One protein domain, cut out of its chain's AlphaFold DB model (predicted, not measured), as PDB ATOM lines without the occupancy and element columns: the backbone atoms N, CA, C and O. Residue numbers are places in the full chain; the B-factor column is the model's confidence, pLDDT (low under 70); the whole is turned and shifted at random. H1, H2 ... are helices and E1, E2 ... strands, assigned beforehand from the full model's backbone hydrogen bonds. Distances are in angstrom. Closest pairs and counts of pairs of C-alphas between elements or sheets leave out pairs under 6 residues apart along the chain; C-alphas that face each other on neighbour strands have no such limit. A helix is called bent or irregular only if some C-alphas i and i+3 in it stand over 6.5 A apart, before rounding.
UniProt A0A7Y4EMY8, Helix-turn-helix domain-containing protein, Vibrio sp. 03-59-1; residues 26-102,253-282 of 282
ATOM      1  N   VAL A  26       6.916  38.634 160.604       94.12
ATOM      2  CA  VAL A  26       6.219  37.371 160.322       94.12
ATOM      3  C   VAL A  26       7.211  36.345 159.795       94.12
ATOM      4  O   VAL A  26       7.853  36.556 158.768       94.12
ATOM      5  N   ILE A  27       7.286  35.195 160.463       95.19
ATOM      6  CA  ILE A  27       8.094  34.052 160.030       95.19
ATOM      7  C   ILE A  27       7.161  32.909 159.684       95.19
ATOM      8  O   ILE A  27       6.621  32.226 160.554       95.19
ATOM      9  N   ASN A  28       6.970  32.704 158.388       94.56
ATOM     10  CA  ASN A  28       6.047  31.713 157.874       94.56
ATOM     11  C   ASN A  28       6.799  30.488 157.351       94.56
ATOM     12  O   ASN A  28       7.329  30.491 156.242       94.56
ATOM     13  N   LEU A  29       6.860  29.444 158.176       95.38
ATOM     14  CA  LEU A  29       7.537  28.181 157.882       95.38
ATOM     15  C   LEU A  29       6.547  27.013 157.877       95.38
ATOM     16  O   LEU A  29       6.868  25.904 158.298       95.38
ATOM     17  N   ILE A  30       5.317  27.251 157.430       91.25
ATOM     18  CA  ILE A  30       4.304  26.200 157.350       91.25
ATOM     19  C   ILE A  30       4.716  25.142 156.329       91.25
ATOM     20  O   ILE A  30       5.169  25.446 155.227       91.25
ATOM     21  N   ASN A  31       4.496  23.881 156.692       91.69
ATOM     22  CA  ASN A  31       4.609  22.756 155.781       91.69
ATOM     23  C   ASN A  31       3.225  22.407 155.210       91.69
ATOM     24  O   ASN A  31       2.417  21.837 155.942       91.69
ATOM     25  N   PRO A  32       2.926  22.686 153.929       86.88
ATOM     26  CA  PRO A  32       1.641  22.304 153.341       86.88
ATOM     27  C   PRO A  32       1.431  20.782 153.276       86.88
ATOM     28  O   PRO A  32       0.296  20.333 153.174       86.88
ATOM     29  N   TYR A  33       2.503  19.994 153.392       88.25
ATOM     30  CA  TYR A  33       2.486  18.529 153.406       88.25
ATOM     31  C   TYR A  33       2.607  17.955 154.828       88.25
ATOM     32  O   TYR A  33       3.068  16.827 155.008       88.25
ATOM     33  N   ASP A  34       2.266  18.742 155.856       90.00
ATOM     34  CA  ASP A  34       2.263  18.281 157.246       90.00
ATOM     35  C   ASP A  34       1.304  17.091 157.414       90.00
ATOM     36  O   ASP A  34       0.154  17.138 156.970       90.00
ATOM     37  N   ALA A  35       1.759  16.032 158.092       88.12
ATOM     38  CA  ALA A  35       1.020  14.774 158.222       88.12
ATOM     39  C   ALA A  35      -0.369  14.933 158.850       88.12
ATOM     40  O   ALA A  35      -1.255  14.113 158.616       88.12
ATOM     41  N   LYS A  36      -0.536  15.957 159.697       88.50
ATOM     42  CA  LYS A  36      -1.790  16.269 160.390       88.50
ATOM     43  C   LYS A  36      -2.572  17.393 159.727       88.50
ATOM     44  O   LYS A  36      -3.599  17.785 160.270       88.50
ATOM     45  N   ARG A  37      -2.086  17.908 158.592       86.12
ATOM     46  CA  ARG A  37      -2.651  19.061 157.887       86.12
ATOM     47  C   ARG A  37      -2.883  20.240 158.838       86.12
ATOM     48  O   ARG A  37      -3.929  20.874 158.803       86.12
ATOM     49  N   GLU A  38      -1.925  20.518 159.720       89.62
ATOM     50  CA  GLU A  38      -2.021  21.599 160.704       89.62
ATOM     51  C   GLU A  38      -0.676  22.314 160.890       89.62
ATOM     52  O   GLU A  38       0.387  21.798 160.544       89.62
ATOM     53  N   PHE A  39      -0.717  23.500 161.491       92.12
ATOM     54  CA  PHE A  39       0.459  24.286 161.852       92.12
ATOM     55  C   PHE A  39       0.329  24.876 163.257       92.12
ATOM     56  O   PHE A  39      -0.763  25.018 163.808       92.12
ATOM     57  N   GLN A  40       1.465  25.190 163.868       94.62
ATOM     58  CA  GLN A  40       1.554  25.810 165.186       94.62
ATOM     59  C   GLN A  40       1.735  27.317 165.039       94.62
ATOM     60  O   GLN A  40       2.538  27.760 164.221       94.62
ATOM     61  N   VAL A  41       1.030  28.087 165.867       95.19
ATOM     62  CA  VAL A  41       1.168  29.544 165.935       95.19
ATOM     63  C   VAL A  41       1.896  29.933 167.212       95.19
ATOM     64  O   VAL A  41       1.532  29.499 168.310       95.19
ATOM     65  N   PHE A  42       2.905  30.779 167.055       96.38
ATOM     66  CA  PHE A  42       3.602  31.442 168.142       96.38
ATOM     67  C   PHE A  42       3.448  32.943 167.974       96.38
ATOM     68  O   PHE A  42       3.638  33.462 166.876       96.38
ATOM     69  N   VAL A  43       3.111  33.617 169.064       95.62
ATOM     70  CA  VAL A  43       2.978  35.070 169.129       95.62
ATOM     71  C   VAL A  43       3.895  35.549 170.238       95.62
ATOM     72  O   VAL A  43       3.814  35.039 171.359       95.62
ATOM     73  N   ASP A  44       4.810  36.458 169.906       94.19
ATOM     74  CA  ASP A  44       5.801  37.016 170.832       94.19
ATOM     75  C   ASP A  44       6.535  35.916 171.628       94.19
ATOM     76  O   ASP A  44       6.745  35.981 172.841       94.19
ATOM     77  N   GLY A  45       6.868  34.832 170.918       90.94
ATOM     78  CA  GLY A  45       7.599  33.678 171.433       90.94
ATOM     79  C   GLY A  45       6.807  32.661 172.250       90.94
ATOM     80  O   GLY A  45       7.371  31.620 172.595       90.94
ATOM     81  N   LYS A  46       5.519  32.895 172.519       92.88
ATOM     82  CA  LYS A  46       4.649  31.945 173.225       92.88
ATOM     83  C   LYS A  46       3.767  31.188 172.251       92.88
ATOM     84  O   LYS A  46       3.165  31.774 171.351       92.88
ATOM     85  N   ARG A  47       3.647  29.874 172.451       90.75
ATOM     86  CA  ARG A  47       2.707  29.062 171.675       90.75
ATOM     87  C   ARG A  47       1.278  29.454 172.038       90.75
ATOM     88  O   ARG A  47       0.903  29.363 173.203       90.75
ATOM     89  N   THR A  48       0.482  29.827 171.044       89.44
ATOM     90  CA  THR A  48      -0.930  30.166 171.255       89.44
ATOM     91  C   THR A  48      -1.803  28.947 171.004       89.44
ATOM     92  O   THR A  48      -2.430  28.424 171.920       89.44
ATOM     93  N   GLN A  49      -1.796  28.431 169.776       86.75
ATOM     94  CA  GLN A  49      -2.633  27.304 169.385       86.75
ATOM     95  C   GLN A  49      -2.106  26.560 168.155       86.75
ATOM     96  O   GLN A  49      -1.104  26.933 167.541       86.75
ATOM     97  N   LYS A  50      -2.791  25.465 167.816       87.38
ATOM     98  CA  LYS A  50      -2.650  24.758 166.542       87.38
ATOM     99  C   LYS A  50      -3.829  25.097 165.647       87.38
ATOM    100  O   LYS A  50      -4.957  25.174 166.123       87.38
ATOM    101  N   LEU A  51      -3.556  25.284 164.365       87.12
ATOM    102  CA  LEU A  51      -4.545  25.602 163.348       87.12
ATOM    103  C   LEU A  51      -4.520  24.542 162.259       87.12
ATOM    104  O   LEU A  51      -3.462  24.218 161.730       87.12
ATOM    105  N   GLN A  52      -5.695  24.023 161.929       83.81
ATOM    106  CA  GLN A  52      -5.890  23.040 160.870       83.81
ATOM    107  C   GLN A  52      -6.006  23.742 159.509       83.81
ATOM    108  O   GLN A  52      -6.626  24.806 159.399       83.81
ATOM    109  N   PHE A  53      -5.429  23.143 158.469       75.50
ATOM    110  CA  PHE A  53      -5.720  23.477 157.078       75.50
ATOM    111  C   PHE A  53      -7.182  23.130 156.798       75.50
ATOM    112  O   PHE A  53      -7.720  22.172 157.350       75.50
ATOM    113  N   SER A  54      -7.850  23.897 155.944       64.88
ATOM    114  CA  SER A  54      -9.285  23.731 155.737       64.88
ATOM    115  C   SER A  54      -9.707  23.655 154.286       64.88
ATOM    116  O   SER A  54      -9.207  24.394 153.443       64.88
ATOM    117  N   HIS A  55     -10.718  22.811 154.059       50.81
ATOM    118  CA  HIS A  55     -11.549  22.776 152.857       50.81
ATOM    119  C   HIS A  55     -13.013  23.207 153.116       50.81
ATOM    120  O   HIS A  55     -13.814  23.193 152.186       50.81
ATOM    121  N   GLN A  56     -13.404  23.587 154.347       40.81
ATOM    122  CA  GLN A  56     -14.801  23.908 154.700       40.81
ATOM    123  C   GLN A  56     -14.962  25.243 155.452       40.81
ATOM    124  O   GLN A  56     -14.079  25.699 156.171       40.81
ATOM    125  N   LYS A  57     -16.148  25.851 155.282       41.94
ATOM    126  CA  LYS A  57     -16.579  27.250 155.535       41.94
ATOM    127  C   LYS A  57     -16.264  27.917 156.899       41.94
ATOM    128  O   LYS A  57     -16.706  29.042 157.111       41.94
ATOM    129  N   LYS A  58     -15.525  27.294 157.821       44.47
ATOM    130  CA  LYS A  58     -15.141  27.881 159.124       44.47
ATOM    131  C   LYS A  58     -13.635  27.900 159.413       44.47
ATOM    132  O   LYS A  58     -13.250  28.207 160.536       44.47
ATOM    133  N   ALA A  59     -12.780  27.602 158.439       54.00
ATOM    134  CA  ALA A  59     -11.343  27.537 158.683       54.00
ATOM    135  C   ALA A  59     -10.493  28.175 157.573       54.00
ATOM    136  O   ALA A  59     -10.990  28.555 156.514       54.00
ATOM    137  N   ILE A  60      -9.221  28.401 157.904       61.44
ATOM    138  CA  ILE A  60      -8.358  29.380 157.247       61.44
ATOM    139  C   ILE A  60      -7.884  28.863 155.881       61.44
ATOM    140  O   ILE A  60      -7.402  27.738 155.769       61.44
ATOM    141  N   ASP A  61      -8.010  29.704 154.854       74.31
ATOM    142  CA  ASP A  61      -7.507  29.459 153.500       74.31
ATOM    143  C   ASP A  61      -5.979  29.284 153.528       74.31
ATOM    144  O   ASP A  61      -5.233  30.246 153.739       74.31
ATOM    145  N   LEU A  62      -5.508  28.048 153.321       76.06
ATOM    146  CA  LEU A  62      -4.078  27.739 153.335       76.06
ATOM    147  C   LEU A  62      -3.325  28.513 152.252       76.06
ATOM    148  O   LEU A  62      -2.214  28.968 152.500       76.06
ATOM    149  N   GLY A  63      -3.920  28.714 151.074       78.31
ATOM    150  CA  GLY A  63      -3.294  29.482 150.002       78.31
ATOM    151  C   GLY A  63      -3.017  30.921 150.431       78.31
ATOM    152  O   GLY A  63      -1.951  31.458 150.128       78.31
ATOM    153  N   ARG A  64      -3.940  31.540 151.178       81.19
ATOM    154  CA  ARG A  64      -3.713  32.862 151.785       81.19
ATOM    155  C   ARG A  64      -2.631  32.817 152.852       81.19
ATOM    156  O   ARG A  64      -1.733  33.651 152.800       81.19
ATOM    157  N   ILE A  65      -2.669  31.840 153.762       84.06
ATOM    158  CA  ILE A  65      -1.655  31.738 154.821       84.06
ATOM    159  C   ILE A  65      -0.265  31.528 154.220       84.06
ATOM    160  O   ILE A  65       0.649  32.239 154.601       84.06
ATOM    161  N   LEU A  66      -0.080  30.615 153.264       84.31
ATOM    162  CA  LEU A  66       1.227  30.337 152.649       84.31
ATOM    163  C   LEU A  66       1.838  31.564 151.953       84.31
ATOM    164  O   LEU A  66       3.049  31.622 151.763       84.31
ATOM    165  N   ARG A  67       1.009  32.540 151.562       85.38
ATOM    166  CA  ARG A  67       1.441  33.803 150.941       85.38
ATOM    167  C   ARG A  67       1.546  34.967 151.935       85.38
ATOM    168  O   ARG A  67       1.998  36.050 151.551       85.38
ATOM    169  N   ALA A  68       1.128  34.770 153.186       87.62
ATOM    170  CA  ALA A  68       1.162  35.780 154.235       87.62
ATOM    171  C   ALA A  68       2.564  35.857 154.858       87.62
ATOM    172  O   ALA A  68       2.849  35.238 155.881       87.62
ATOM    173  N   ASN A  69       3.440  36.621 154.202       86.56
ATOM    174  CA  ASN A  69       4.828  36.854 154.627       86.56
ATOM    175  C   ASN A  69       5.044  38.262 155.211       86.56
ATOM    176  O   ASN A  69       6.178  38.690 155.388       86.56
ATOM    177  N   SER A  70       3.965  39.003 155.461       90.56
ATOM    178  CA  SER A  70       3.984  40.321 156.098       90.56
ATOM    179  C   SER A  70       2.857  40.419 157.119       90.56
ATOM    180  O   SER A  70       1.852  39.710 157.001       90.56
ATOM    181  N   GLY A  71       3.015  41.310 158.101       89.81
ATOM    182  CA  GLY A  71       1.994  41.550 159.116       89.81
ATOM    183  C   GLY A  71       0.648  41.936 158.511       89.81
ATOM    184  O   GLY A  71      -0.365  41.343 158.860       89.81
ATOM    185  N   GLU A  72       0.644  42.836 157.528       89.81
ATOM    186  CA  GLU A  72      -0.561  43.269 156.804       89.81
ATOM    187  C   GLU A  72      -1.333  42.091 156.193       89.81
ATOM    188  O   GLU A  72      -2.512  41.899 156.486       89.81
ATOM    189  N   LYS A  73      -0.648  41.238 155.417       90.00
ATOM    190  CA  LYS A  73      -1.264  40.059 154.784       90.00
ATOM    191  C   LYS A  73      -1.762  39.050 155.809       90.00
ATOM    192  O   LYS A  73      -2.752  38.363 155.572       90.00
ATOM    193  N   LEU A  74      -1.065  38.925 156.937       89.75
ATOM    194  CA  LEU A  74      -1.482  38.027 158.002       89.75
ATOM    195  C   LEU A  74      -2.741  38.561 158.703       89.75
ATOM    196  O   LEU A  74      -3.647  37.784 158.981       89.75
ATOM    197  N   LEU A  75      -2.850  39.876 158.906       90.38
ATOM    198  CA  LEU A  75      -4.000  40.538 159.535       90.38
ATOM    199  C   LEU A  75      -5.275  40.542 158.672       90.38
ATOM    200  O   LEU A  75      -6.380  40.686 159.206       90.38
ATOM    201  N   GLU A  76      -5.171  40.311 157.360       88.12
ATOM    202  CA  GLU A  76      -6.339  40.034 156.507       88.12
ATOM    203  C   GLU A  76      -7.083  38.759 156.937       88.12
ATOM    204  O   GLU A  76      -8.287  38.609 156.704       88.12
ATOM    205  N   ILE A  77      -6.381  37.830 157.589       86.69
ATOM    206  CA  ILE A  77      -6.944  36.573 158.059       86.69
ATOM    207  C   ILE A  77      -7.633  36.813 159.414       86.69
ATOM    208  O   ILE A  77      -6.965  37.207 160.372       86.69
ATOM    209  N   PRO A  78      -8.943  36.508 159.557       86.69
ATOM    210  CA  PRO A  78      -9.718  36.840 160.756       86.69
ATOM    211  C   PRO A  78      -9.096  36.380 162.077       86.69
ATOM    212  O   PRO A  78      -9.165  37.104 163.064       86.69
ATOM    213  N   PHE A  79      -8.456  35.207 162.087       86.31
ATOM    214  CA  PHE A  79      -7.782  34.680 163.272       86.31
ATOM    215  C   PHE A  79      -6.677  35.613 163.797       86.31
ATOM    216  O   PHE A  79      -6.541  35.779 165.008       86.31
ATOM    217  N   PHE A  80      -5.901  36.237 162.907       88.88
ATOM    218  CA  PHE A  80      -4.719  37.001 163.299       88.88
ATOM    219  C   PHE A  80      -5.012  38.454 163.675       88.88
ATOM    220  O   PHE A  80      -4.148  39.104 164.256       88.88
ATOM    221  N   LYS A  81      -6.235  38.950 163.442       89.25
ATOM    222  CA  LYS A  81      -6.651  40.312 163.827       89.25
ATOM    223  C   LYS A  81      -6.484  40.597 165.323       89.25
ATOM    224  O   LYS A  81      -6.274  41.741 165.706       89.25
ATOM    225  N   ASN A  82      -6.517  39.556 166.153       88.12
ATOM    226  CA  ASN A  82      -6.322  39.658 167.600       88.12
ATOM    227  C   ASN A  82      -4.857  39.901 168.015       88.12
ATOM    228  O   ASN A  82      -4.598  40.129 169.192       88.12
ATOM    229  N   TYR A  83      -3.907  39.846 167.077       89.69
ATOM    230  CA  TYR A  83      -2.467  39.980 167.331       89.69
ATOM    231  C   TYR A  83      -1.869  41.210 166.640       89.69
ATOM    232  O   TYR A  83      -0.684  41.251 166.334       89.69
ATOM    233  N   VAL A  84      -2.695  42.220 166.365       89.12
ATOM    234  CA  VAL A  84      -2.307  43.424 165.618       89.12
ATOM    235  C   VAL A  84      -1.156  44.208 166.276       89.12
ATOM    236  O   VAL A  84      -0.374  44.841 165.578       89.12
ATOM    237  N   THR A  85      -1.017  44.122 167.602       89.12
ATOM    238  CA  THR A  85       0.045  44.777 168.387       89.12
ATOM    239  C   THR A  85       1.258  43.882 168.660       89.12
ATOM    240  O   THR A  85       2.116  44.251 169.460       89.12
ATOM    241  N   SER A  86       1.304  42.673 168.099       90.62
ATOM    242  CA  SER A  86       2.389  41.727 168.367       90.62
ATOM    243  C   SER A  86       3.654  42.093 167.603       90.62
ATOM    244  O   SER A  86       3.598  42.512 166.450       90.62
ATOM    245  N   LYS A  87       4.812  41.882 168.229       92.62
ATOM    246  CA  LYS A  87       6.112  42.129 167.597       92.62
ATOM    247  C   LYS A  87       6.431  41.039 166.586       92.62
ATOM    248  O   LYS A  87       6.874  41.317 165.479       92.62
ATOM    249  N   GLU A  88       6.184  39.784 166.946       94.31
ATOM    250  CA  GLU A  88       6.530  38.660 166.083       94.31
ATOM    251  C   GLU A  88       5.447  37.585 166.076       94.31
ATOM    252  O   GLU A  88       4.960  37.150 167.122       94.31
ATOM    253  N   VAL A  89       5.117  37.104 164.876       95.69
ATOM    254  CA  VAL A  89       4.301  35.903 164.687       95.69
ATOM    255  C   VAL A  89       5.089  34.861 163.903       95.69
ATOM    256  O   VAL A  89       5.524  35.103 162.778       95.69
ATOM    257  N   ILE A  90       5.251  33.673 164.489       96.50
ATOM    258  CA  ILE A  90       5.959  32.542 163.879       96.50
ATOM    259  C   ILE A  90       4.969  31.405 163.639       96.50
ATOM    260  O   ILE A  90       4.288  30.943 164.557       96.50
ATOM    261  N   LEU A  91       4.919  30.928 162.399       95.81
ATOM    262  CA  LEU A  91       4.095  29.806 161.969       95.81
ATOM    263  C   LEU A  91       5.009  28.617 161.673       95.81
ATOM    264  O   LEU A  91       5.862  28.699 160.790       95.81
ATOM    265  N   LEU A  92       4.843  27.522 162.413       96.56
ATOM    266  CA  LEU A  92       5.704  26.341 162.318       96.56
ATOM    267  C   LEU A  92       4.921  25.089 161.917       96.56
ATOM    268  O   LEU A  92       3.731  24.992 162.230       96.56
ATOM    269  N   PRO A  93       5.574  24.076 161.322       95.25
ATOM    270  CA  PRO A  93       4.963  22.767 161.133       95.25
ATOM    271  C   PRO A  93       4.562  22.150 162.475       95.25
ATOM    272  O   PRO A  93       5.054  22.523 163.549       95.25
ATOM    273  N   SER A  94       3.643  21.197 162.432       93.06
ATOM    274  CA  SER A  94       3.116  20.557 163.636       93.06
ATOM    275  C   SER A  94       3.715  19.181 163.899       93.06
ATOM    276  O   SER A  94       3.715  18.714 165.045       93.06
ATOM    277  N   THR A  95       4.209  18.549 162.837       93.81
ATOM    278  CA  THR A  95       4.761  17.201 162.830       93.81
ATOM    279  C   THR A  95       6.208  17.183 162.343       93.81
ATOM    280  O   THR A  95       6.643  18.117 161.664       93.81
ATOM    281  N   PRO A  96       6.966  16.123 162.688       95.81
ATOM    282  CA  PRO A  96       8.270  15.859 162.101       95.81
ATOM    283  C   PRO A  96       8.267  15.963 160.577       95.81
ATOM    284  O   PRO A  96       7.404  15.375 159.922       95.81
ATOM    285  N   LEU A  97       9.270  16.628 159.996       93.81
ATOM    286  CA  LEU A  97       9.411  16.729 158.539       93.81
ATOM    287  C   LEU A  97       9.541  15.352 157.877       93.81
ATOM    288  O   LEU A  97       9.104  15.188 156.740       93.81
ATOM    289  N   SER A  98      10.082  14.361 158.594       90.06
ATOM    290  CA  SER A  98      10.168  12.957 158.170       90.06
ATOM    291  C   SER A  98       8.802  12.318 157.898       90.06
ATOM    292  O   SER A  98       8.714  11.369 157.126       90.06
ATOM    293  N   LYS A  99       7.729  12.860 158.486       91.25
ATOM    294  CA  LYS A  99       6.346  12.422 158.273       91.25
ATOM    295  C   LYS A  99       5.626  13.235 157.202       91.25
ATOM    296  O   LYS A  99       4.424  13.078 157.060       91.25
ATOM    297  N   SER A 100       6.314  14.105 156.470       90.31
ATOM    298  CA  SER A 100       5.677  14.863 155.390       90.31
ATOM    299  C   SER A 100       5.437  13.956 154.191       90.31
ATOM    300  O   SER A 100       6.387  13.359 153.678       90.31
ATOM    301  N   TYR A 101       4.197  13.884 153.714       86.38
ATOM    302  CA  TYR A 101       3.842  13.107 152.528       86.38
ATOM    303  C   TYR A 101       2.850  13.876 151.647       86.38
ATOM    304  O   TYR A 101       1.975  14.568 152.176       86.38
ATOM    305  N   PRO A 102       2.980  13.784 150.309       86.62
ATOM    306  CA  PRO A 102       1.919  14.210 149.408       86.62
ATOM    307  C   PRO A 102       0.703  13.297 149.568       86.62
ATOM    308  O   PRO A 102       0.801  12.205 150.123       86.62
ATOM    309  N   LEU A 253      10.810  20.789 151.169       91.44
ATOM    310  CA  LEU A 253      11.121  20.214 152.484       91.44
ATOM    311  C   LEU A 253      12.572  20.468 152.907       91.44
ATOM    312  O   LEU A 253      12.834  20.775 154.070       91.44
ATOM    313  N   HIS A 254      13.520  20.361 151.973       91.31
ATOM    314  CA  HIS A 254      14.925  20.650 152.251       91.31
ATOM    315  C   HIS A 254      15.136  22.120 152.643       91.31
ATOM    316  O   HIS A 254      15.785  22.396 153.652       91.31
ATOM    317  N   HIS A 255      14.551  23.060 151.897       91.75
ATOM    318  CA  HIS A 255      14.602  24.486 152.228       91.75
ATOM    319  C   HIS A 255      13.920  24.781 153.565       91.75
ATOM    320  O   HIS A 255      14.472  25.507 154.386       91.75
ATOM    321  N   LEU A 256      12.764  24.170 153.832       94.00
ATOM    322  CA  LEU A 256      12.078  24.312 155.110       94.00
ATOM    323  C   LEU A 256      12.957  23.841 156.277       94.00
ATOM    324  O   LEU A 256      13.086  24.550 157.272       94.00
ATOM    325  N   LYS A 257      13.630  22.692 156.138       94.06
ATOM    326  CA  LYS A 257      14.598  22.206 157.131       94.06
ATOM    327  C   LYS A 257      15.717  23.223 157.377       94.06
ATOM    328  O   LYS A 257      16.052  23.479 158.529       94.06
ATOM    329  N   GLN A 258      16.284  23.802 156.317       92.81
ATOM    330  CA  GLN A 258      17.325  24.831 156.434       92.81
ATOM    331  C   GLN A 258      16.810  26.071 157.170       92.81
ATOM    332  O   GLN A 258      17.442  26.503 158.131       92.81
ATOM    333  N   ASN A 259      15.637  26.579 156.793       95.25
ATOM    334  CA  ASN A 259      15.038  27.762 157.410       95.25
ATOM    335  C   ASN A 259      14.700  27.535 158.892       95.25
ATOM    336  O   ASN A 259      14.888  28.422 159.717       95.25
ATOM    337  N   LEU A 260      14.247  26.331 159.260       96.62
ATOM    338  CA  LEU A 260      14.024  25.948 160.658       96.62
ATOM    339  C   LEU A 260      15.333  25.940 161.461       96.62
ATOM    340  O   LEU A 260      15.368  26.423 162.592       96.62
ATOM    341  N   VAL A 261      16.420  25.424 160.878       95.38
ATOM    342  CA  VAL A 261      17.752  25.449 161.503       95.38
ATOM    343  C   VAL A 261      18.266  26.884 161.653       95.38
ATOM    344  O   VAL A 261      18.816  27.228 162.697       95.38
ATOM    345  N   GLU A 262      18.082  27.733 160.643       95.38
ATOM    346  CA  GLU A 262      18.430  29.157 160.706       95.38
ATOM    347  C   GLU A 262      17.615  29.884 161.793       95.38
ATOM    348  O   GLU A 262      18.189  30.628 162.588       95.38
ATOM    349  N   LEU A 263      16.316  29.586 161.924       96.06
ATOM    350  CA  LEU A 263      15.446  30.157 162.958       96.06
ATOM    351  C   LEU A 263      15.942  29.860 164.380       96.06
ATOM    352  O   LEU A 263      15.956  30.760 165.215       96.06
ATOM    353  N   VAL A 264      16.368  28.628 164.679       96.06
ATOM    354  CA  VAL A 264      16.860  28.282 166.030       96.06
ATOM    355  C   VAL A 264      18.278  28.765 166.316       96.06
ATOM    356  O   VAL A 264      18.681  28.795 167.478       96.06
ATOM    357  N   ARG A 265      19.036  29.144 165.278       94.69
ATOM    358  CA  ARG A 265      20.369  29.755 165.409       94.69
ATOM    359  C   ARG A 265      20.314  31.238 165.766       94.69
ATOM    360  O   ARG A 265      21.328  31.778 166.203       94.69
ATOM    361  N   ARG A 266      19.160  31.892 165.604       94.00
ATOM    362  CA  ARG A 266      18.946  33.262 166.081       94.00
ATOM    363  C   ARG A 266      19.199  33.354 167.589       94.00
ATOM    364  O   ARG A 266      18.678  32.540 168.355       94.00
ATOM    365  N   GLN A 267      19.963  34.360 168.017       89.69
ATOM    366  CA  GLN A 267      20.278  34.570 169.438       89.69
ATOM    367  C   GLN A 267      19.015  34.810 170.280       89.69
ATOM    368  O   GLN A 267      18.915  34.323 171.405       89.69
ATOM    369  N   ASP A 268      18.030  35.493 169.703       91.50
ATOM    370  CA  ASP A 268      16.761  35.873 170.319       91.50
ATOM    371  C   ASP A 268      15.654  34.813 170.168       91.50
ATOM    372  O   ASP A 268      14.518  35.057 170.565       91.50
ATOM    373  N   CYS A 269      15.954  33.616 169.639       93.81
ATOM    374  CA  CYS A 269      14.938  32.588 169.403       93.81
ATOM    375  C   CYS A 269      14.243  32.163 170.719       93.81
ATOM    376  O   CYS A 269      14.903  31.631 171.623       93.81
ATOM    377  N   PRO A 270      12.917  32.318 170.861       95.12
ATOM    378  CA  PRO A 270      12.214  31.954 172.091       95.12
ATOM    379  C   PRO A 270      12.336  30.459 172.423       95.12
ATOM    380  O   PRO A 270      12.400  29.608 171.534       95.12
ATOM    381  N   ARG A 271      12.361  30.103 173.715       94.88
ATOM    382  CA  ARG A 271      12.534  28.701 174.153       94.88
ATOM    383  C   ARG A 271      11.453  27.777 173.586       94.88
ATOM    384  O   ARG A 271      11.778  26.698 173.098       94.88
ATOM    385  N   ASP A 272      10.193  28.201 173.621       95.31
ATOM    386  CA  ASP A 272       9.068  27.385 173.149       95.31
ATOM    387  C   ASP A 272       9.131  27.149 171.635       95.31
ATOM    388  O   ASP A 272       8.847  26.045 171.165       95.31
ATOM    389  N   VAL A 273       9.587  28.159 170.885       96.88
ATOM    390  CA  VAL A 273       9.861  28.068 169.445       96.88
ATOM    391  C   VAL A 273      10.980  27.057 169.197       96.88
ATOM    392  O   VAL A 273      10.797  26.142 168.399       96.88
ATOM    393  N   ARG A 274      12.100  27.135 169.932       96.12
ATOM    394  CA  ARG A 274      13.205  26.163 169.816       96.12
ATOM    395  C   ARG A 274      12.741  24.731 170.059       96.12
ATOM    396  O   ARG A 274      13.029  23.851 169.250       96.12
ATOM    397  N   VAL A 275      11.992  24.493 171.137       95.31
ATOM    398  CA  VAL A 275      11.443  23.163 171.453       95.31
ATOM    399  C   VAL A 275      10.546  22.659 170.322       95.31
ATOM    400  O   VAL A 275      10.641  21.494 169.935       95.31
ATOM    401  N   ALA A 276       9.687  23.519 169.773       96.06
ATOM    402  CA  ALA A 276       8.814  23.150 168.666       96.06
ATOM    403  C   ALA A 276       9.597  22.829 167.388       96.06
ATOM    404  O   ALA A 276       9.307  21.819 166.752       96.06
ATOM    405  N   VAL A 277      10.619  23.618 167.053       97.31
ATOM    406  CA  VAL A 277      11.471  23.357 165.888       97.31
ATOM    407  C   VAL A 277      12.223  22.034 166.035       97.31
ATOM    408  O   VAL A 277      12.198  21.229 165.108       97.31
ATOM    409  N   PHE A 278      12.830  21.740 167.189       96.19
ATOM    410  CA  PHE A 278      13.524  20.458 167.380       96.19
ATOM    411  C   PHE A 278      12.583  19.251 167.274       96.19
ATOM    412  O   PHE A 278      12.975  18.230 166.716       96.19
ATOM    413  N   ARG A 279      11.325  19.378 167.722       94.81
ATOM    414  CA  ARG A 279      10.292  18.342 167.520       94.81
ATOM    415  C   ARG A 279       9.889  18.154 166.059       94.81
ATOM    416  O   ARG A 279       9.404  17.090 165.707       94.81
ATOM    417  N   VAL A 280      10.019  19.191 165.236       94.94
ATOM    418  CA  VAL A 280       9.740  19.134 163.795       94.94
ATOM    419  C   VAL A 280      10.949  18.594 163.021       94.94
ATOM    420  O   VAL A 280      10.786  17.971 161.975       94.94
ATOM    421  N   LEU A 281      12.170  18.825 163.506       93.62
ATOM    422  CA  LEU A 281      13.396  18.371 162.844       93.62
ATOM    423  C   LEU A 281      13.717  16.884 163.063       93.62
ATOM    424  O   LEU A 281      14.396  16.316 162.205       93.62
ATOM    425  N   GLY A 282      13.287  16.293 164.183       80.06
ATOM    426  CA  GLY A 282      13.453  14.864 164.494       80.06
ATOM    427  C   GLY A 282      12.280  14.032 164.008       80.06
ATOM    428  O   GLY A 282      12.495  13.097 163.205       80.06
TER     429      GLY A 282
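This is residues 26 to 102 and 253 to 282 of the 282 residues of the protein "Helix-turn-helix domain-containing protein" of Vibrio sp. 03-59-1 (UniProt A0A7Y4EMY8). A twisted sheet of four strands stands in the middle, with a helical hairpin, H4 and H5, covering one face. Three short helices, H1 to H3, make a loose cluster on the other side of the sheet, within the stretch that joins E3 to E4. The printed part has 107 residues with five named helices and four named strands, in the order E1 E2 E3 H1 H2 H3 E4 H4 H5; the class is mixed, helices and strands. The sheet is mixed, in the order E1 E4 E2 E3. The whole is compact, with a radius of gyration of the C-alphas of 13.1 A and spans of 33 by 33 by 20 A.

E1, residues 26 to 28, begins at C-alpha 26 (6.219, 37.371, 160.322). E2 is residues 38 to 43, 16.7 A long, and E3 is residues 46 to 52, 18.5 A long. H1 is residues 62 to 67, H2 residues 71 to 75 and H3 residues 78 to 83. H3 is only just irregular: C-alphas 79 and 82 are 6.8 A apart. E4, residues 88 to 93, is 16.7 A long. H4, residues 253 to 265, is 18.5 A long and begins at C-alpha 253 (11.121, 20.214, 152.484). H5, residues 271 to 281, is 15.3 A long and ends at C-alpha 281 (13.396, 18.371, 162.844).

E1 and E4 are parallel at 7 degrees, with N 27 and O 89 2.9 A apart, within hydrogen-bond range. E4 and E2 are antiparallel at 158 degrees, with N 40 and O 92 at 2.8 A. E2 and E3 form an antiparallel hairpin at 154 degrees, with N 39 and O 51 at 2.8 A. The sheet with H4 and H5 forms two layers, helices on one face of a sheet. H5 runs along the strands at a height over the sheet of 8.7 A, only just over E2 alone, with 5 of its 11 C-alphas on E2 and 2 each on E4 and E3. H4 and H5 touch at Val 264 and Arg 274, their closest C-alphas, 5.7 A apart, at a shallow tilt of 27 degrees, opposite ways. H1, H2 and H3 each only graze the sheet. H2 and H3 only just touch, only at the corner, with 3 pairs of C-alphas within 8 A; the closest are those of Leu 75 and Lys 81, 5.0 A apart. H1 and H3 are apart. Every O i to N i+4 pair is within hydrogen-bond range in H1, H2, H4 and H5; in H3 0 of 2 are, beside 2 of 3 O i to N i+3 pairs.

The two C-alphas farthest apart are those of Lys 57 and Gln 267, 40.1 A. Residues 103 to 252 are not printed; C-alphas 102 and 253 are 11.4 A apart across the cut. Of the links that are printed whole, none is long. The mean pLDDT of the printed part is 88.3, and residues 54 to 60 are under 70.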